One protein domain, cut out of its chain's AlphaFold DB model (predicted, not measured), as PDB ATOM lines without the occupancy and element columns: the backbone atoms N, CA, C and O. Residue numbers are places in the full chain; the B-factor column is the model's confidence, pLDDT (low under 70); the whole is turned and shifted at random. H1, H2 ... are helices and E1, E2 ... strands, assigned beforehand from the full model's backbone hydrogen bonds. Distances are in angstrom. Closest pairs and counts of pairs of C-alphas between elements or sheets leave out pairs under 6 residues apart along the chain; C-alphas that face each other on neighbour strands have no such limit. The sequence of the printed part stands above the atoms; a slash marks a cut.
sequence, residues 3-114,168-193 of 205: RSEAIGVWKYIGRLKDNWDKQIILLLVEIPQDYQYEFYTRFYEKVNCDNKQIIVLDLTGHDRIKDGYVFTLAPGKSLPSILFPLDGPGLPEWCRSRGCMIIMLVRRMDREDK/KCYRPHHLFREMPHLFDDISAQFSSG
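This is residues 3 to 114 and 168 to 193 of the 205 residues of the protein "Hypothetical protein" of Meloidogyne enterolobii (UniProt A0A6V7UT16). A strongly twisted sheet of five strands stands in the middle, with H1 slanting over one face and H2 crossing the other. The short helix H3 and the long stretch of residues 74 to 92 lie on H1's side, while H4 lies out past the end of E5; H5 and H6 only graze the sheet. The 138 printed residues hold six named helices and five named strands, in the order E1 H1 E2 H2 E3 E4 H3 E5 H4 H5 H6. The sheet's order is E1 - E3 - E4 - E5 - E2, all antiparallel, and the class is mixed, helices and strands. The whole is compact, with a radius of gyration of the C-alphas of 14.8 A and spans of 42 by 31 by 28 A.

E1, residues 3 to 5, is an edge strand and the antiparallel neighbour of E3, residues 53 to 57; N 4 and O 54 are 2.9 A apart. H1, residues 6 to 17, is on the sheet at a height of 9.1 A; its closest C-alphas to E3 are those of Ala 6 and Gln 53, 5.1 A apart. E2, residues 22 to 29, is the other edge strand and pairs with E5, residues 100 to 108, with N 25 and O 105 2.9 A apart. H2, residues 36 to 50, is on the opposite face from H1, which gives three layers, helices on both faces of a sheet. It runs across the strands, at 75 degrees to E4, residues 65 to 73, on the local plane; the closest C-alphas of the two are those of Asn 48 and Thr 72, 5.6 A apart. E3 and E4 form a hairpin, with N 55 and O 70 3.0 A apart, and between E4 and E5 N 69 and O 104 are 2.8 A apart. H3, residues 93 to 98, is on the same face as H1. H4, residues 111 to 114, is not on the sheet. H5, residues 172 to 178, only just is, grazing it with residues 172 to 175, 5 pairs of C-alphas within 10 A. H6, residues 182 to 191, grazes it and is near H2. H1, H3, H5 and H6 have every O i to N i+4 pair within hydrogen-bond range, H2 has 10 of 11, and H4 is too short for such a pair.

E1 begins at C-alpha 3, (-12.321, -41.313, 5.443). H1 is 16.6 A long, E2 22.4 A, H2 22.2 A, E3 12.9 A, E4 22.8 A, E5 25.8 A and H6 14.4 A. E5 ends at C-alpha 108, (-5.431, -33.838, -14.189), and H6 at C-alpha 191, (-18.733, -54.066, -2.934).

The C-alphas of Glu 38 and Arg 111 are the two farthest apart, 42.3 A. Residues 115 to 167 are not printed, and C-alphas 114 and 168 are 10.9 A apart across the cut. The link from E4 to H3 is long, 19 residues. The model's pLDDT is under 70 at residues 50 to 51, 168 to 179 and 191 to 193.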
ATOM      1  N   ARG A   3     -11.411 -42.409   5.062       84.31
ATOM      2  CA  ARG A   3     -12.321 -41.313   5.443       84.31
ATOM      3  C   ARG A   3     -11.531 -40.042   5.707       84.31
ATOM      4  O   ARG A   3     -10.414 -40.096   6.200       84.31
ATOM      5  N   SER A   4     -12.118 -38.904   5.367       87.75
ATOM      6  CA  SER A   4     -11.515 -37.593   5.573       87.75
ATOM      7  C   SER A   4     -12.555 -36.592   6.056       87.75
ATOM      8  O   SER A   4     -13.744 -36.727   5.760       87.75
ATOM      9  N   GLU A   5     -12.116 -35.567   6.783       90.25
ATOM     10  CA  GLU A   5     -13.002 -34.500   7.227       90.25
ATOM     11  C   GLU A   5     -13.486 -33.666   6.030       90.25
ATOM     12  O   GLU A   5     -12.705 -33.090   5.267       90.25
ATOM     13  N   ALA A   6     -14.804 -33.534   5.907       88.81
ATOM     14  CA  ALA A   6     -15.483 -32.795   4.858       88.81
ATOM     15  C   ALA A   6     -14.962 -31.357   4.753       88.81
ATOM     16  O   ALA A   6     -14.714 -30.868   3.656       88.81
ATOM     17  N   ILE A   7     -14.731 -30.685   5.886       90.44
ATOM     18  CA  ILE A   7     -14.227 -29.303   5.921       90.44
ATOM     19  C   ILE A   7     -12.853 -29.201   5.244       90.44
ATOM     20  O   ILE A   7     -12.621 -28.271   4.464       90.44
ATOM     21  N   GLY A   8     -11.953 -30.147   5.524       90.88
ATOM     22  CA  GLY A   8     -10.631 -30.216   4.904       90.88
ATOM     23  C   GLY A   8     -10.724 -30.431   3.395       90.88
ATOM     24  O   GLY A   8     -10.116 -29.682   2.624       90.88
ATOM     25  N   VAL A   9     -11.563 -31.380   2.971       92.25
ATOM     26  CA  VAL A   9     -11.810 -31.667   1.552       92.25
ATOM     27  C   VAL A   9     -12.400 -30.452   0.838       92.25
ATOM     28  O   VAL A   9     -11.883 -30.050  -0.199       92.25
ATOM     29  N   TRP A  10     -13.417 -29.789   1.394       91.38
ATOM     30  CA  TRP A  10     -14.001 -28.601   0.767       91.38
ATOM     31  C   TRP A  10     -12.982 -27.467   0.637       91.38
ATOM     32  O   TRP A  10     -12.868 -26.872  -0.434       91.38
ATOM     33  N   LYS A  11     -12.167 -27.200   1.667       90.81
ATOM     34  CA  LYS A  11     -11.073 -26.215   1.574       90.81
ATOM     35  C   LYS A  11     -10.074 -26.579   0.474       90.81
ATOM     36  O   LYS A  11      -9.649 -25.705  -0.283       90.81
ATOM     37  N   TYR A  12      -9.711 -27.854   0.363       91.19
ATOM     38  CA  TYR A  12      -8.838 -28.347  -0.698       91.19
ATOM     39  C   TYR A  12      -9.447 -28.133  -2.091       91.19
ATOM     40  O   TYR A  12      -8.802 -27.530  -2.948       91.19
ATOM     41  N   ILE A  13     -10.706 -28.526  -2.286       90.50
ATOM     42  CA  ILE A  13     -11.448 -28.340  -3.539       90.50
ATOM     43  C   ILE A  13     -11.556 -26.856  -3.908       90.50
ATOM     44  O   ILE A  13     -11.383 -26.500  -5.072       90.50
ATOM     45  N   GLY A  14     -11.750 -25.970  -2.928       87.62
ATOM     46  CA  GLY A  14     -11.726 -24.521  -3.139       87.62
ATOM     47  C   GLY A  14     -10.429 -24.033  -3.761       87.62
ATOM     48  O   GLY A  14     -10.466 -23.337  -4.771       87.62
ATOM     49  N   ARG A  15      -9.287 -24.469  -3.212       88.06
ATOM     50  CA  ARG A  15      -7.958 -24.139  -3.753       88.06
ATOM     51  C   ARG A  15      -7.740 -24.716  -5.151       88.06
ATOM     52  O   ARG A  15      -7.062 -24.102  -5.966       88.06
ATOM     53  N   LEU A  16      -8.319 -25.880  -5.449       85.62
ATOM     54  CA  LEU A  16      -8.207 -26.501  -6.769       85.62
ATOM     55  C   LEU A  16      -8.964 -25.750  -7.866       85.62
ATOM     56  O   LEU A  16      -8.569 -25.844  -9.022       85.62
ATOM     57  N   LYS A  17     -10.025 -25.001  -7.550       75.69
ATOM     58  CA  LYS A  17     -10.797 -24.278  -8.578       75.69
ATOM     59  C   LYS A  17     -10.014 -23.158  -9.249       75.69
ATOM     60  O   LYS A  17     -10.284 -22.847 -10.412       75.69
ATOM     61  N   ASP A  18      -9.057 -22.583  -8.531       75.06
ATOM     62  CA  ASP A  18      -8.141 -21.581  -9.069       75.06
ATOM     63  C   ASP A  18      -6.998 -22.218  -9.885       75.06
ATOM     64  O   ASP A  18      -6.335 -21.535 -10.666       75.06
ATOM     65  N   ASN A  19      -6.815 -23.541  -9.787       76.62
ATOM     66  CA  ASN A  19      -5.837 -24.287 -10.569       76.62
ATOM     67  C   ASN A  19      -6.411 -24.694 -11.936       76.62
ATOM     68  O   ASN A  19      -7.422 -25.383 -12.056       76.62
ATOM     69  N   TRP A  20      -5.732 -24.279 -13.001       70.31
ATOM     70  CA  TRP A  20      -6.134 -24.487 -14.399       70.31
ATOM     71  C   TRP A  20      -5.628 -25.809 -14.998       70.31
ATOM     72  O   TRP A  20      -5.873 -26.100 -16.165       70.31
ATOM     73  N   ASP A  21      -4.902 -26.611 -14.219       84.12
ATOM     74  CA  ASP A  21      -4.380 -27.927 -14.597       84.12
ATOM     75  C   ASP A  21      -5.199 -29.087 -14.002       84.12
ATOM     76  O   ASP A  21      -4.846 -30.259 -14.174       84.12
ATOM     77  N   LYS A  22      -6.267 -28.769 -13.271       85.75
ATOM     78  CA  LYS A  22      -7.131 -29.724 -12.585       85.75
ATOM     79  C   LYS A  22      -8.581 -29.487 -12.977       85.75
ATOM     80  O   LYS A  22      -9.010 -28.365 -13.238       85.75
ATOM     81  N   GLN A  23      -9.335 -30.570 -13.004       85.69
ATOM     82  CA  GLN A  23     -10.749 -30.588 -13.323       85.69
ATOM     83  C   GLN A  23     -11.500 -31.321 -12.225       85.69
ATOM     84  O   GLN A  23     -11.068 -32.382 -11.786       85.69
ATOM     85  N   ILE A  24     -12.629 -30.762 -11.807       88.81
ATOM     86  CA  ILE A  24     -13.535 -31.404 -10.859       88.81
ATOM     87  C   ILE A  24     -14.705 -31.964 -11.659       88.81
ATOM     88  O   ILE A  24     -15.339 -31.229 -12.416       88.81
ATOM     89  N   ILE A  25     -14.971 -33.256 -11.502       88.69
ATOM     90  CA  ILE A  25     -16.059 -33.967 -12.171       88.69
ATOM     91  C   ILE A  25     -16.978 -34.521 -11.094       88.69
ATOM     92  O   ILE A  25     -16.511 -35.160 -10.155       88.69
ATOM     93  N   LEU A  26     -18.278 -34.271 -11.232       89.56
ATOM     94  CA  LEU A  26     -19.298 -34.816 -10.344       89.56
ATOM     95  C   LEU A  26     -20.077 -35.893 -11.090       89.56
ATOM     96  O   LEU A  26     -20.602 -35.645 -12.176       89.56
ATOM     97  N   LEU A  27     -20.153 -37.076 -10.495       89.19
ATOM     98  CA  LEU A  27     -20.923 -38.210 -10.977       89.19
ATOM     99  C   LEU A  27     -21.993 -38.530  -9.942       89.19
ATOM    100  O   LEU A  27     -21.720 -38.625  -8.745       89.19
ATOM    101  N   LEU A  28     -23.222 -38.675 -10.409       89.00
ATOM    102  CA  LEU A  28     -24.352 -39.014  -9.565       89.00
ATOM    103  C   LEU A  28     -24.519 -40.531  -9.538       89.00
ATOM    104  O   LEU A  28     -24.580 -41.150 -10.599       89.00
ATOM    105  N   VAL A  29     -24.618 -41.115  -8.345       87.00
ATOM    106  CA  VAL A  29     -24.931 -42.540  -8.203       87.00
ATOM    107  C   VAL A  29     -26.445 -42.693  -8.217       87.00
ATOM    108  O   VAL A  29     -27.139 -42.220  -7.308       87.00
ATOM    109  N   GLU A  30     -26.956 -43.324  -9.271       85.44
ATOM    110  CA  GLU A  30     -28.373 -43.642  -9.392       85.44
ATOM    111  C   GLU A  30     -28.790 -44.656  -8.324       85.44
ATOM    112  O   GLU A  30     -28.011 -45.521  -7.929       85.44
ATOM    113  N   ILE A  31     -30.019 -44.516  -7.830       84.31
ATOM    114  CA  ILE A  31     -30.581 -45.436  -6.845       84.31
ATOM    115  C   ILE A  31     -30.894 -46.755  -7.570       84.31
ATOM    116  O   ILE A  31     -31.766 -46.753  -8.445       84.31
ATOM    117  N   PRO A  32     -30.226 -47.871  -7.228       83.69
ATOM    118  CA  PRO A  32     -30.499 -49.150  -7.868       83.69
ATOM    119  C   PRO A  32     -31.899 -49.651  -7.484       83.69
ATOM    120  O   PRO A  32     -32.388 -49.376  -6.391       83.69
ATOM    121  N   GLN A  33     -32.569 -50.374  -8.385       82.19
ATOM    122  CA  GLN A  33     -33.907 -50.942  -8.134       82.19
ATOM    123  C   GLN A  33     -33.869 -52.407  -7.674       82.19
ATOM    124  O   GLN A  33     -34.911 -52.999  -7.403       82.19
ATOM    125  N   ASP A  34     -32.685 -53.006  -7.635       85.81
ATOM    126  CA  ASP A  34     -32.475 -54.434  -7.445       85.81
ATOM    127  C   ASP A  34     -31.966 -54.757  -6.027       85.81
ATOM    128  O   ASP A  34     -32.147 -53.993  -5.076       85.81
ATOM    129  N   TYR A  35     -31.323 -55.916  -5.877       79.50
ATOM    130  CA  TYR A  35     -30.729 -56.379  -4.622       79.50
ATOM    131  C   TYR A  35     -29.655 -55.426  -4.067       79.50
ATOM    132  O   TYR A  35     -29.330 -55.503  -2.884       79.50
ATOM    133  N   GLN A  36     -29.125 -54.505  -4.879       79.12
ATOM    134  CA  GLN A  36     -28.139 -53.518  -4.445       79.12
ATOM    135  C   GLN A  36     -28.781 -52.317  -3.731       79.12
ATOM    136  O   GLN A  36     -28.067 -51.521  -3.122       79.12
ATOM    137  N   TYR A  37     -30.115 -52.180  -3.752       84.31
ATOM    138  CA  TYR A  37     -30.833 -51.084  -3.089       84.31
ATOM    139  C   TYR A  37     -30.582 -51.025  -1.582       84.31
ATOM    140  O   TYR A  37     -30.363 -49.948  -1.019       84.31
ATOM    141  N   GLU A  38     -30.587 -52.179  -0.917       83.31
ATOM    142  CA  GLU A  38     -30.356 -52.241   0.526       83.31
ATOM    143  C   GLU A  38     -28.922 -51.827   0.870       83.31
ATOM    144  O   GLU A  38     -28.701 -51.038   1.790       83.31
ATOM    145  N   PHE A  39     -27.956 -52.282   0.070       82.62
ATOM    146  CA  PHE A  39     -26.559 -51.892   0.205       82.62
ATOM    147  C   PHE A  39     -26.373 -50.378  -0.004       82.62
ATOM    148  O   PHE A  39     -25.781 -49.707   0.843       82.62
ATOM    149  N   TYR A  40     -26.950 -49.824  -1.077       85.75
ATOM    150  CA  TYR A  40     -26.941 -48.385  -1.359       85.75
ATOM    151  C   TYR A  40     -27.487 -47.583  -0.176       85.75
ATOM    152  O   TYR A  40     -26.867 -46.612   0.252       85.75
ATOM    153  N   THR A  41     -28.639 -47.992   0.361       86.44
ATOM    154  CA  THR A  41     -29.333 -47.265   1.432       86.44
ATOM    155  C   THR A  41     -28.530 -47.290   2.729       86.44
ATOM    156  O   THR A  41     -28.284 -46.232   3.306       86.44
ATOM    157  N   ARG A  42     -28.035 -48.463   3.148       84.75
ATOM    158  CA  ARG A  42     -27.188 -48.594   4.346       84.75
ATOM    159  C   ARG A  42     -25.920 -47.753   4.235       84.75
ATOM    160  O   ARG A  42     -25.526 -47.080   5.186       84.75
ATOM    161  N   PHE A  43     -25.283 -47.774   3.066       83.62
ATOM    162  CA  PHE A  43     -24.081 -46.988   2.824       83.62
ATOM    163  C   PHE A  43     -24.375 -45.485   2.841       83.62
ATOM    164  O   PHE A  43     -23.668 -44.720   3.499       83.62
ATOM    165  N   TYR A  44     -25.450 -45.064   2.173       88.12
ATOM    166  CA  TYR A  44     -25.912 -43.682   2.181       88.12
ATOM    167  C   TYR A  44     -26.175 -43.193   3.611       88.12
ATOM    168  O   TYR A  44     -25.665 -42.144   3.997       88.12
ATOM    169  N   GLU A  45     -26.904 -43.953   4.427       86.31
ATOM    170  CA  GLU A  45     -27.192 -43.592   5.819       86.31
ATOM    171  C   GLU A  45     -25.915 -43.476   6.654       86.31
ATOM    172  O   GLU A  45     -25.738 -42.494   7.376       86.31
ATOM    173  N   LYS A  46     -24.980 -44.420   6.504       83.62
ATOM    174  CA  LYS A  46     -23.694 -44.415   7.214       83.62
ATOM    175  C   LYS A  46     -22.883 -43.145   6.942       83.62
ATOM    176  O   LYS A  46     -22.346 -42.558   7.877       83.62
ATOM    177  N   VAL A  47     -22.809 -42.711   5.685       82.19
ATOM    178  CA  VAL A  47     -22.071 -41.494   5.297       82.19
ATOM    179  C   VAL A  47     -22.844 -40.226   5.670       82.19
ATOM    180  O   VAL A  47     -22.263 -39.261   6.169       82.19
ATOM    181  N   ASN A  48     -24.164 -40.234   5.483       84.69
ATOM    182  CA  ASN A  48     -25.019 -39.076   5.720       84.69
ATOM    183  C   ASN A  48     -25.211 -38.755   7.211       84.69
ATOM    184  O   ASN A  48     -25.436 -37.596   7.558       84.69
ATOM    185  N   CYS A  49     -25.107 -39.750   8.095       75.31
ATOM    186  CA  CYS A  49     -25.190 -39.552   9.543       75.31
ATOM    187  C   CYS A  49     -24.071 -38.651  10.079       75.31
ATOM    188  O   CYS A  49     -24.320 -37.837  10.967       75.31
ATOM    189  N   ASP A  50     -22.858 -38.765   9.537       66.62
ATOM    190  CA  ASP A  50     -21.719 -38.016  10.062       66.62
ATOM    191  C   ASP A  50     -21.702 -36.575   9.527       66.62
ATOM    192  O   ASP A  50     -21.395 -35.652  10.273       66.62
ATOM    193  N   ASN A  51     -22.075 -36.337   8.254       69.00
ATOM    194  CA  ASN A  51     -22.018 -35.044   7.521       69.00
ATOM    195  C   ASN A  51     -20.666 -34.291   7.572       69.00
ATOM    196  O   ASN A  51     -20.450 -33.325   6.837       69.00
ATOM    197  N   LYS A  52     -19.748 -34.725   8.432       78.81
ATOM    198  CA  LYS A  52     -18.394 -34.242   8.643       78.81
ATOM    199  C   LYS A  52     -17.380 -35.146   7.971       78.81
ATOM    200  O   LYS A  52     -16.229 -34.746   7.894       78.81
ATOM    201  N   GLN A  53     -17.778 -36.320   7.487       83.81
ATOM    202  CA  GLN A  53     -16.887 -37.259   6.815       83.81
ATOM    203  C   GLN A  53     -17.234 -37.382   5.333       83.81
ATOM    204  O   GLN A  53     -18.397 -37.411   4.937       83.81
ATOM    205  N   ILE A  54     -16.190 -37.449   4.517       89.00
ATOM    206  CA  ILE A  54     -16.227 -37.765   3.094       89.00
ATOM    207  C   ILE A  54     -15.371 -39.009   2.901       89.00
ATOM    208  O   ILE A  54     -14.298 -39.136   3.497       89.00
ATOM    209  N   ILE A  55     -15.843 -39.936   2.080       90.56
ATOM    210  CA  ILE A  55     -15.089 -41.147   1.768       90.56
ATOM    211  C   ILE A  55     -14.065 -40.825   0.690       90.56
ATOM    212  O   ILE A  55     -14.382 -40.151  -0.286       90.56
ATOM    213  N   VAL A  56     -12.845 -41.319   0.871       91.88
ATOM    214  CA  VAL A  56     -11.754 -41.197  -0.093       91.88
ATOM    215  C   VAL A  56     -11.646 -42.506  -0.868       91.88
ATOM    216  O   VAL A  56     -11.493 -43.583  -0.279       91.88
ATOM    217  N   LEU A  57     -11.750 -42.394  -2.190       90.69
ATOM    218  CA  LEU A  57     -11.599 -43.503  -3.125       90.69
ATOM    219  C   LEU A  57     -10.115 -43.791  -3.348       90.69
ATOM    220  O   LEU A  57      -9.318 -42.866  -3.509       90.69
ATOM    221  N   ASP A  58      -9.763 -45.070  -3.400       89.25
ATOM    222  CA  ASP A  58      -8.442 -45.500  -3.839       89.25
ATOM    223  C   ASP A  58      -8.430 -45.573  -5.368       89.25
ATOM    224  O   ASP A  58      -9.109 -46.399  -5.970       89.25
ATOM    225  N   LEU A  59      -7.699 -44.664  -6.007       87.56
ATOM    226  CA  LEU A  59      -7.595 -44.573  -7.466       87.56
ATOM    227  C   LEU A  59      -6.136 -44.659  -7.925       87.56
ATOM    228  O   LEU A  59      -5.765 -44.086  -8.947       87.56
ATOM    229  N   THR A  60      -5.303 -45.381  -7.170       83.00
ATOM    230  CA  THR A  60      -3.859 -45.539  -7.419       83.00
ATOM    231  C   THR A  60      -3.511 -46.090  -8.810       83.00
ATOM    232  O   THR A  60      -2.425 -45.806  -9.309       83.00
ATOM    233  N   GLY A  61      -4.428 -46.802  -9.474       82.31
ATOM    234  CA  GLY A  61      -4.275 -47.283 -10.855       82.31
ATOM    235  C   GLY A  61      -4.632 -46.280 -11.965       82.31
ATOM    236  O   GLY A  61      -4.492 -46.607 -13.141       82.31
ATOM    237  N   HIS A  62      -5.103 -45.072 -11.628       86.06
ATOM    238  CA  HIS A  62      -5.627 -44.098 -12.593       86.06
ATOM    239  C   HIS A  62      -4.749 -42.845 -12.678       86.06
ATOM    240  O   HIS A  62      -5.026 -41.840 -12.031       86.06
ATOM    241  N   ASP A  63      -3.745 -42.837 -13.560       84.88
ATOM    242  CA  ASP A  63      -2.773 -41.729 -13.701       84.88
ATOM    243  C   ASP A  63      -3.399 -40.340 -13.942       84.88
ATOM    244  O   ASP A  63      -2.829 -39.294 -13.596       84.88
ATOM    245  N   ARG A  64      -4.578 -40.314 -14.576       86.44
ATOM    246  CA  ARG A  64      -5.315 -39.081 -14.887       86.44
ATOM    247  C   ARG A  64      -6.164 -38.595 -13.716       86.44
ATOM    248  O   ARG A  64      -6.493 -37.409 -13.690       86.44
ATOM    249  N   ILE A  65      -6.503 -39.444 -12.749       90.50
ATOM    250  CA  ILE A  65      -7.248 -39.041 -11.559       90.50
ATOM    251  C   ILE A  65      -6.264 -38.803 -10.419       90.50
ATOM    252  O   ILE A  65      -5.467 -39.652 -10.056       90.50
ATOM    253  N   LYS A  66      -6.288 -37.593  -9.867       90.38
ATOM    254  CA  LYS A  66      -5.479 -37.245  -8.704       90.38
ATOM    255  C   LYS A  66      -6.137 -37.747  -7.422       90.38
ATOM    256  O   LYS A  66      -5.467 -38.386  -6.627       90.38
ATOM    257  N   ASP A  67      -7.412 -37.421  -7.236       91.81
ATOM    258  CA  ASP A  67      -8.154 -37.713  -6.011       91.81
ATOM    259  C   ASP A  67      -9.598 -38.093  -6.363       91.81
ATOM    260  O   ASP A  67     -10.165 -37.565  -7.325       91.81
ATOM    261  N   GLY A  68     -10.206 -38.975  -5.572       93.31
ATOM    262  CA  GLY A  68     -11.612 -39.348  -5.691       93.31
ATOM    263  C   GLY A  68     -12.298 -39.315  -4.333       93.31
ATOM    264  O   GLY A  68     -11.741 -39.764  -3.334       93.31
ATOM    265  N   TYR A  69     -13.511 -38.778  -4.299       93.38
ATOM    266  CA  TYR A  69     -14.278 -38.577  -3.080       93.38
ATOM    267  C   TYR A  69     -15.719 -39.031  -3.263       93.38
ATOM    268  O   TYR A  69     -16.281 -38.876  -4.344       93.38
ATOM    269  N   VAL A  70     -16.349 -39.514  -2.197       91.94
ATOM    270  CA  VAL A  70     -17.782 -39.820  -2.164       91.94
ATOM    271  C   VAL A  70     -18.409 -39.084  -0.998       91.94
ATOM    272  O   VAL A  70     -17.952 -39.196   0.141       91.94
ATOM    273  N   PHE A  71     -19.463 -38.332  -1.285       91.81
ATOM    274  CA  PHE A  71     -20.253 -37.648  -0.272       91.81
ATOM    275  C   PHE A  71     -21.743 -37.821  -0.552       91.81
ATOM    276  O   PHE A  71     -22.166 -38.088  -1.680       91.81
ATOM    277  N   THR A  72     -22.545 -37.671   0.493       91.94
ATOM    278  CA  THR A  72     -24.002 -37.736   0.413       91.94
ATOM    279  C   THR A  72     -24.600 -36.343   0.414       91.94
ATOM    280  O   THR A  72     -24.071 -35.405   1.013       91.94
ATOM    281  N   LEU A  73     -25.742 -36.212  -0.244       90.44
ATOM    282  CA  LEU A  73     -26.578 -35.031  -0.175       90.44
ATOM    283  C   LEU A  73     -27.925 -35.426   0.419       90.44
ATOM    284  O   LEU A  73     -28.669 -36.183  -0.200       90.44
ATOM    285  N   ALA A  74     -28.227 -34.909   1.611       89.56
ATOM    286  CA  ALA A  74     -29.496 -35.175   2.279       89.56
ATOM    287  C   ALA A  74     -30.696 -34.573   1.516       89.56
ATOM    288  O   ALA A  74     -30.532 -33.562   0.821       89.56
ATOM    289  N   PRO A  75     -31.914 -35.127   1.680       89.31
ATOM    290  CA  PRO A  75     -33.123 -34.554   1.100       89.31
ATOM    291  C   PRO A  75     -33.259 -33.060   1.415       89.31
ATOM    292  O   PRO A  75     -33.031 -32.616   2.543       89.31
ATOM    293  N   GLY A  76     -33.604 -32.269   0.404       86.25
ATOM    294  CA  GLY A  76     -33.773 -30.821   0.499       86.25
ATOM    295  C   GLY A  76     -32.479 -30.022   0.681       86.25
ATOM    296  O   GLY A  76     -32.538 -28.794   0.741       86.25
ATOM    297  N   LYS A  77     -31.305 -30.664   0.761       88.25
ATOM    298  CA  LYS A  77     -30.025 -29.950   0.824       88.25
ATOM    299  C   LYS A  77     -29.552 -29.560  -0.569       88.25
ATOM    300  O   LYS A  77     -29.681 -30.306  -1.536       88.25
ATOM    301  N   SER A  78     -28.979 -28.367  -0.661       86.19
ATOM    302  CA  SER A  78     -28.288 -27.898  -1.856       86.19
ATOM    303  C   SER A  78     -26.842 -28.377  -1.862       86.19
ATOM    304  O   SER A  78     -26.236 -28.552  -0.803       86.19
ATOM    305  N   LEU A  79     -26.258 -28.495  -3.054       86.56
ATOM    306  CA  LEU A  79     -24.819 -28.707  -3.179       86.56
ATOM    307  C   LEU A  79     -24.031 -27.610  -2.451       86.56
ATOM    308  O   LEU A  79     -24.472 -26.455  -2.418       86.56
ATOM    309  N   PRO A  80     -22.849 -27.944  -1.911       87.38
ATOM    310  CA  PRO A  80     -21.908 -26.951  -1.420       87.38
ATOM    311  C   PRO A  80     -21.667 -25.850  -2.461       87.38
ATOM    312  O   PRO A  80     -21.361 -26.137  -3.621       87.38
ATOM    313  N   SER A  81     -21.763 -24.581  -2.046       87.19
ATOM    314  CA  SER A  81     -21.585 -23.406  -2.923       87.19
ATOM    315  C   SER A  81     -20.247 -23.422  -3.672       87.19
ATOM    316  O   SER A  81     -20.130 -22.927  -4.792       87.19
ATOM    317  N   ILE A  82     -19.244 -24.069  -3.078       86.69
ATOM    318  CA  ILE A  82     -17.921 -24.276  -3.655       86.69
ATOM    319  C   ILE A  82     -17.944 -25.062  -4.963       86.69
ATOM    320  O   ILE A  82     -17.033 -24.894  -5.759       86.69
ATOM    321  N   LEU A  83     -18.967 -25.869  -5.237       86.12
ATOM    322  CA  LEU A  83     -19.071 -26.635  -6.481       86.12
ATOM    323  C   LEU A  83     -19.682 -25.824  -7.632       86.12
ATOM    324  O   LEU A  83     -19.652 -26.274  -8.771       86.12
ATOM    325  N   PHE A  84     -20.191 -24.616  -7.372       83.25
ATOM    326  CA  PHE A  84     -20.806 -23.775  -8.398       83.25
ATOM    327  C   PHE A  84     -19.789 -22.885  -9.136       83.25
ATOM    328  O   PHE A  84     -18.785 -22.477  -8.543       83.25
ATOM    329  N   PRO A  85     -20.048 -22.519 -10.404       81.75
ATOM    330  CA  PRO A  85     -21.173 -22.962 -11.233       81.75
ATOM    331  C   PRO A  85     -21.022 -24.427 -11.665       81.75
ATOM    332  O   PRO A  85     -19.919 -24.877 -11.968       81.75
ATOM    333  N   LEU A  86     -22.139 -25.159 -11.687       78.94
ATOM    334  CA  LEU A  86     -22.169 -26.506 -12.250       78.94
ATOM    335  C   LEU A  86     -22.229 -26.407 -13.764       78.94
ATOM    336  O   LEU A  86     -23.002 -25.629 -14.318       78.94
ATOM    337  N   ASP A  87     -21.432 -27.235 -14.410       73.81
ATOM    338  CA  ASP A  87     -21.354 -27.307 -15.852       73.81
ATOM    339  C   ASP A  87     -21.888 -28.672 -16.309       73.81
ATOM    340  O   ASP A  87     -21.177 -29.672 -16.375       73.81
ATOM    341  N   GLY A  88     -23.208 -28.746 -16.479       77.25
ATOM    342  CA  GLY A  88     -23.911 -29.998 -16.739       77.25
ATOM    343  C   GLY A  88     -25.412 -29.910 -16.455       77.25
ATOM    344  O   GLY A  88     -25.925 -28.825 -16.181       77.25
ATOM    345  N   PRO A  89     -26.130 -31.048 -16.481       78.31
ATOM    346  CA  PRO A  89     -27.584 -31.093 -16.277       78.31
ATOM    347  C   PRO A  89     -28.027 -30.694 -14.858       78.31
ATOM    348  O   PRO A  89     -29.219 -30.544 -14.602       78.31
ATOM    349  N   GLY A  90     -27.080 -30.513 -13.932       82.75
ATOM    350  CA  GLY A  90     -27.356 -30.225 -12.532       82.75
ATOM    351  C   GLY A  90     -27.852 -31.454 -11.773       82.75
ATOM    352  O   GLY A  90     -27.635 -32.593 -12.186       82.75
ATOM    353  N   LEU A  91     -28.496 -31.215 -10.628       85.38
ATOM    354  CA  LEU A  91     -29.091 -32.281  -9.827       85.38
ATOM    355  C   LEU A  91     -30.512 -32.596 -10.301       85.38
ATOM    356  O   LEU A  91     -31.319 -31.667 -10.413       85.38
ATOM    357  N   PRO A  92     -30.853 -33.879 -10.503       86.06
ATOM    358  CA  PRO A  92     -32.210 -34.276 -10.831       86.06
ATOM    359  C   PRO A  92     -33.150 -34.089  -9.635       86.06
ATOM    360  O   PRO A  92     -32.737 -34.121  -8.474       86.06
ATOM    361  N   GLU A  93     -34.444 -33.951  -9.923       86.69
ATOM    362  CA  GLU A  93     -35.473 -33.690  -8.907       86.69
ATOM    363  C   GLU A  93     -35.567 -34.802  -7.851       86.69
ATOM    364  O   GLU A  93     -35.772 -34.541  -6.664       86.69
ATOM    365  N   TRP A  94     -35.342 -36.059  -8.246       86.88
ATOM    366  CA  TRP A  94     -35.363 -37.179  -7.307       86.88
ATOM    367  C   TRP A  94     -34.258 -37.077  -6.246       86.88
ATOM    368  O   TRP A  94     -34.498 -37.459  -5.102       86.88
ATOM    369  N   CYS A  95     -33.090 -36.500  -6.570       86.00
ATOM    370  CA  CYS A  95     -32.034 -36.303  -5.572       86.00
ATOM    371  C   CYS A  95     -32.482 -35.290  -4.505       86.00
ATOM    372  O   CYS A  95     -32.181 -35.462  -3.327       86.00
ATOM    373  N   ARG A  96     -33.273 -34.271  -4.869       85.19
ATOM    374  CA  ARG A  96     -33.796 -33.306  -3.885       85.19
ATOM    375  C   ARG A  96     -34.778 -33.942  -2.911       85.19
ATOM    376  O   ARG A  96     -34.780 -33.575  -1.743       85.19
ATOM    377  N   SER A  97     -35.608 -34.873  -3.372       86.88
ATOM    378  CA  SER A  97     -36.642 -35.494  -2.533       86.88
ATOM    379  C   SER A  97     -36.136 -36.678  -1.710       86.88
ATOM    380  O   SER A  97     -36.577 -36.851  -0.577       86.88
ATOM    381  N   ARG A  98     -35.218 -37.486  -2.250       85.50
ATOM    382  CA  ARG A  98     -34.748 -38.733  -1.615       85.50
ATOM    383  C   ARG A  98     -33.333 -38.648  -1.050       85.50
ATOM    384  O   ARG A  98     -32.936 -39.512  -0.278       85.50
ATOM    385  N   GLY A  99     -32.602 -37.592  -1.392       88.31
ATOM    386  CA  GLY A  99     -31.160 -37.543  -1.211       88.31
ATOM    387  C   GLY A  99     -30.440 -38.358  -2.283       88.31
ATOM    388  O   GLY A  99     -31.054 -39.119  -3.038       88.31
ATOM    389  N   CYS A 100     -29.133 -38.158  -2.397       90.06
ATOM    390  CA  CYS A 100     -28.320 -38.909  -3.344       90.06
ATOM    391  C   CYS A 100     -26.857 -39.019  -2.917       90.06
ATOM    392  O   CYS A 100     -26.350 -38.199  -2.150       90.06
ATOM    393  N   MET A 101     -26.172 -40.032  -3.444       90.25
ATOM    394  CA  MET A 101     -24.718 -40.155  -3.367       90.25
ATOM    395  C   MET A 101     -24.055 -39.541  -4.590       90.25
ATOM    396  O   MET A 101     -24.504 -39.731  -5.722       90.25
ATOM    397  N   ILE A 102     -22.971 -38.811  -4.354       90.62
ATOM    398  CA  ILE A 102     -22.218 -38.117  -5.391       90.62
ATOM    399  C   ILE A 102     -20.756 -38.519  -5.274       90.62
ATOM    400  O   ILE A 102     -20.138 -38.388  -4.215       90.62
ATOM    401  N   ILE A 103     -20.202 -38.978  -6.390       91.44
ATOM    402  CA  ILE A 103     -18.776 -39.215  -6.556       91.44
ATOM    403  C   ILE A 103     -18.167 -37.952  -7.165       91.44
ATOM    404  O   ILE A 103     -18.605 -37.467  -8.206       91.44
ATOM    405  N   MET A 104     -17.149 -37.405  -6.515       92.12
ATOM    406  CA  MET A 104     -16.380 -36.260  -6.979       92.12
ATOM    407  C   MET A 104     -14.970 -36.711  -7.341       92.12
ATOM    408  O   MET A 104     -14.234 -37.205  -6.493       92.12
ATOM    409  N   LEU A 105     -14.575 -36.495  -8.589       92.12
ATOM    410  CA  LEU A 105     -13.254 -36.840  -9.097       92.12
ATOM    411  C   LEU A 105     -12.458 -35.575  -9.398       92.12
ATOM    412  O   LEU A 105     -12.955 -34.651 -10.042       92.12
ATOM    413  N   VAL A 106     -11.200 -35.559  -8.972       91.50
ATOM    414  CA  VAL A 106     -10.218 -34.538  -9.327       91.50
ATOM    415  C   VAL A 106      -9.324 -35.107 -10.423       91.50
ATOM    416  O   VAL A 106      -8.406 -35.873 -10.151       91.50
ATOM    417  N   ARG A 107      -9.564 -34.721 -11.674       89.88
ATOM    418  CA  ARG A 107      -8.787 -35.140 -12.849       89.88
ATOM    419  C   ARG A 107      -7.670 -34.144 -13.160       89.88
ATOM    420  O   ARG A 107      -7.833 -32.935 -13.009       89.88
ATOM    421  N   ARG A 108      -6.521 -34.636 -13.614       88.94
ATOM    422  CA  ARG A 108      -5.431 -33.838 -14.189       88.94
ATOM    423  C   ARG A 108      -5.772 -33.537 -15.648       88.94
ATOM    424  O   ARG A 108      -6.005 -34.466 -16.411       88.94
ATOM    425  N   MET A 109      -5.800 -32.259 -16.021       84.31
ATOM    426  CA  MET A 109      -6.017 -31.864 -17.413       84.31
ATOM    427  C   MET A 109      -4.761 -32.129 -18.238       84.31
ATOM    428  O   MET A 109      -3.669 -31.663 -17.885       84.31
ATOM    429  N   ASP A 110      -4.923 -32.820 -19.361       84.00
ATOM    430  CA  ASP A 110      -3.856 -33.015 -20.331       84.00
ATOM    431  C   ASP A 110      -3.742 -31.824 -21.306       84.00
ATOM    432  O   ASP A 110      -4.371 -30.768 -21.157       84.00
ATOM    433  N   ARG A 111      -2.842 -31.939 -22.288       82.06
ATOM    434  CA  ARG A 111      -2.637 -30.884 -23.286       82.06
ATOM    435  C   ARG A 111      -3.859 -30.717 -24.193       82.06
ATOM    436  O   ARG A 111      -4.133 -29.590 -24.602       82.06
ATOM    437  N   GLU A 112      -4.560 -31.796 -24.518       78.94
ATOM    438  CA  GLU A 112      -5.720 -31.772 -25.409       78.94
ATOM    439  C   GLU A 112      -6.920 -31.131 -24.718       78.94
ATOM    440  O   GLU A 112      -7.550 -30.252 -25.302       78.94
ATOM    441  N   ASP A 113      -7.148 -31.444 -23.443       77.75
ATOM    442  CA  ASP A 113      -8.153 -30.795 -22.598       77.75
ATOM    443  C   ASP A 113      -7.958 -29.274 -22.578       77.75
ATOM    444  O   ASP A 113      -8.899 -28.501 -22.773       77.75
ATOM    445  N   LYS A 114      -6.706 -28.825 -22.411       76.00
ATOM    446  CA  LYS A 114      -6.353 -27.397 -22.428       76.00
ATOM    447  C   LYS A 114      -6.614 -26.754 -23.790       76.00
ATOM    448  O   LYS A 114      -6.968 -25.578 -23.851       76.00
ATOM    449  N   LYS A 168     -17.245 -24.562 -17.411       49.53
ATOM    450  CA  LYS A 168     -16.184 -25.257 -18.143       49.53
ATOM    451  C   LYS A 168     -16.721 -26.569 -18.717       49.53
ATOM    452  O   LYS A 168     -16.489 -27.609 -18.109       49.53
ATOM    453  N   CYS A 169     -17.386 -26.482 -19.872       38.19
ATOM    454  CA  CYS A 169     -17.979 -27.580 -20.658       38.19
ATOM    455  C   CYS A 169     -17.051 -28.783 -20.863       38.19
ATOM    456  O   CYS A 169     -16.359 -28.874 -21.879       38.19
ATOM    457  N   TYR A 170     -17.108 -29.771 -19.959       47.44
ATOM    458  CA  TYR A 170     -16.530 -31.101 -20.191       47.44
ATOM    459  C   TYR A 170     -17.578 -32.196 -20.050       47.44
ATOM    460  O   TYR A 170     -18.148 -32.431 -18.987       47.44
ATOM    461  N   ARG A 171     -17.837 -32.890 -21.162       50.84
ATOM    462  CA  ARG A 171     -18.834 -33.958 -21.210       50.84
ATOM    463  C   ARG A 171     -18.268 -35.231 -20.568       50.84
ATOM    464  O   ARG A 171     -17.206 -35.684 -20.998       50.84
ATOM    465  N   PRO A 172     -18.998 -35.874 -19.638       52.53
ATOM    466  CA  PRO A 172     -18.564 -37.110 -18.979       52.53
ATOM    467  C   PRO A 172     -18.167 -38.238 -19.945       52.53
ATOM    468  O   PRO A 172     -17.317 -39.057 -19.617       52.53
ATOM    469  N   HIS A 173     -18.728 -38.267 -21.160       48.22
ATOM    470  CA  HIS A 173     -18.478 -39.316 -22.158       48.22
ATOM    471  C   HIS A 173     -17.004 -39.498 -22.549       48.22
ATOM    472  O   HIS A 173     -16.622 -40.592 -22.953       48.22
ATOM    473  N   HIS A 174     -16.168 -38.461 -22.441       57.53
ATOM    474  CA  HIS A 174     -14.740 -38.597 -22.744       57.53
ATOM    475  C   HIS A 174     -13.975 -39.273 -21.601       57.53
ATOM    476  O   HIS A 174     -13.089 -40.079 -21.863       57.53
ATOM    477  N   LEU A 175     -14.392 -39.044 -20.350       64.44
ATOM    478  CA  LEU A 175     -13.781 -39.655 -19.169       64.44
ATOM    479  C   LEU A 175     -13.866 -41.185 -19.222       64.44
ATOM    480  O   LEU A 175     -12.865 -41.872 -19.047       64.44
ATOM    481  N   PHE A 176     -15.057 -41.708 -19.514       61.75
ATOM    482  CA  PHE A 176     -15.306 -43.151 -19.558       61.75
ATOM    483  C   PHE A 176     -14.707 -43.827 -20.794       61.75
ATOM    484  O   PHE A 176     -14.398 -45.012 -20.757       61.75
ATOM    485  N   ARG A 177     -14.504 -43.080 -21.886       62.62
ATOM    486  CA  ARG A 177     -13.785 -43.589 -23.059       62.62
ATOM    487  C   ARG A 177     -12.288 -43.738 -22.784       62.62
ATOM    488  O   ARG A 177     -11.673 -44.668 -23.293       62.62
ATOM    489  N   GLU A 178     -11.712 -42.817 -22.018       64.75
ATOM    490  CA  GLU A 178     -10.290 -42.831 -21.662       64.75
ATOM    491  C   GLU A 178      -9.971 -43.809 -20.524       64.75
ATOM    492  O   GLU A 178      -8.854 -44.314 -20.461       64.75
ATOM    493  N   MET A 179     -10.932 -44.078 -19.632       68.31
ATOM    494  CA  MET A 179     -10.751 -44.941 -18.458       68.31
ATOM    495  C   MET A 179     -11.932 -45.914 -18.303       68.31
ATOM    496  O   MET A 179     -12.797 -45.702 -17.450       68.31
ATOM    497  N   PRO A 180     -11.990 -46.985 -19.116       70.50
ATOM    498  CA  PRO A 180     -13.130 -47.903 -19.137       70.50
ATOM    499  C   PRO A 180     -13.323 -48.657 -17.813       70.50
ATOM    500  O   PRO A 180     -14.455 -48.941 -17.445       70.50
ATOM    501  N   HIS A 181     -12.242 -48.915 -17.071       77.88
ATOM    502  CA  HIS A 181     -12.281 -49.656 -15.804       77.88
ATOM    503  C   HIS A 181     -12.543 -48.780 -14.576       77.88
ATOM    504  O   HIS A 181     -12.800 -49.304 -13.501       77.88
ATOM    505  N   LEU A 182     -12.534 -47.446 -14.713       78.62
ATOM    506  CA  LEU A 182     -12.713 -46.538 -13.573       78.62
ATOM    507  C   LEU A 182     -14.031 -46.794 -12.838       78.62
ATOM    508  O   LEU A 182     -14.083 -46.727 -11.614       78.62
ATOM    509  N   PHE A 183     -15.101 -47.080 -13.580       76.56
ATOM    510  CA  PHE A 183     -16.395 -47.359 -12.971       76.56
ATOM    511  C   PHE A 183     -16.395 -48.695 -12.219       76.56
ATOM    512  O   PHE A 183     -16.913 -48.760 -11.103       76.56
ATOM    513  N   ASP A 184     -15.779 -49.725 -12.797       79.75
ATOM    514  CA  ASP A 184     -15.679 -51.051 -12.186       79.75
ATOM    515  C   ASP A 184     -14.819 -51.001 -10.917       79.75
ATOM    516  O   ASP A 184     -15.229 -51.525  -9.887       79.75
ATOM    517  N   ASP A 185     -13.691 -50.287 -10.945       83.06
ATOM    518  CA  ASP A 185     -12.788 -50.126  -9.797       83.06
ATOM    519  C   ASP A 185     -13.446 -49.356  -8.647       83.06
ATOM    520  O   ASP A 185     -13.286 -49.701  -7.473       83.06
ATOM    521  N   ILE A 186     -14.209 -48.307  -8.971       80.06
ATOM    522  CA  ILE A 186     -14.991 -47.564  -7.981       80.06
ATOM    523  C   ILE A 186     -16.077 -48.473  -7.392       80.06
ATOM    524  O   ILE A 186     -16.234 -48.533  -6.173       80.06
ATOM    525  N   SER A 187     -16.795 -49.212  -8.239       77.44
ATOM    526  CA  SER A 187     -17.875 -50.119  -7.827       77.44
ATOM    527  C   SER A 187     -17.370 -51.289  -6.976       77.44
ATOM    528  O   SER A 187     -18.006 -51.667  -5.988       77.44
ATOM    529  N   ALA A 188     -16.198 -51.833  -7.310       81.25
ATOM    530  CA  ALA A 188     -15.549 -52.906  -6.567       81.25
ATOM    531  C   ALA A 188     -15.221 -52.477  -5.135       81.25
ATOM    532  O   ALA A 188     -15.482 -53.233  -4.204       81.25
ATOM    533  N   GLN A 189     -14.748 -51.243  -4.943       82.12
ATOM    534  CA  GLN A 189     -14.457 -50.721  -3.606       82.12
ATOM    535  C   GLN A 189     -15.707 -50.561  -2.739       82.12
ATOM    536  O   GLN A 189     -15.610 -50.634  -1.515       82.12
ATOM    537  N   PHE A 190     -16.873 -50.300  -3.343       73.00
ATOM    538  CA  PHE A 190     -18.131 -50.286  -2.597       73.00
ATOM    539  C   PHE A 190     -18.529 -51.716  -2.220       73.00
ATOM    540  O   PHE A 190     -18.949 -51.965  -1.096       73.00
ATOM    541  N   SER A 191     -18.332 -52.668  -3.129       69.88
ATOM    542  CA  SER A 191     -18.733 -54.066  -2.934       69.88
ATOM    543  C   SER A 191     -17.838 -54.820  -1.942       69.88
ATOM    544  O   SER A 191     -18.302 -55.734  -1.271       69.88
ATOM    545  N   SER A 192     -16.566 -54.430  -1.828       63.94
ATOM    546  CA  SER A 192     -15.569 -55.041  -0.941       63.94
ATOM    547  C   SER A 192     -15.569 -54.465   0.481       63.94
ATOM    548  O   SER A 192     -14.578 -54.608   1.193       63.94
ATOM    549  N   GLY A 193     -16.606 -53.719   0.871       55.00
ATOM    550  CA  GLY A 193     -16.695 -53.083   2.181       55.00
ATOM    551  C   GLY A 193     -16.918 -54.090   3.307       55.00
ATOM    552  O   GLY A 193     -18.026 -54.168   3.832       55.00
TER     553      GLY A 193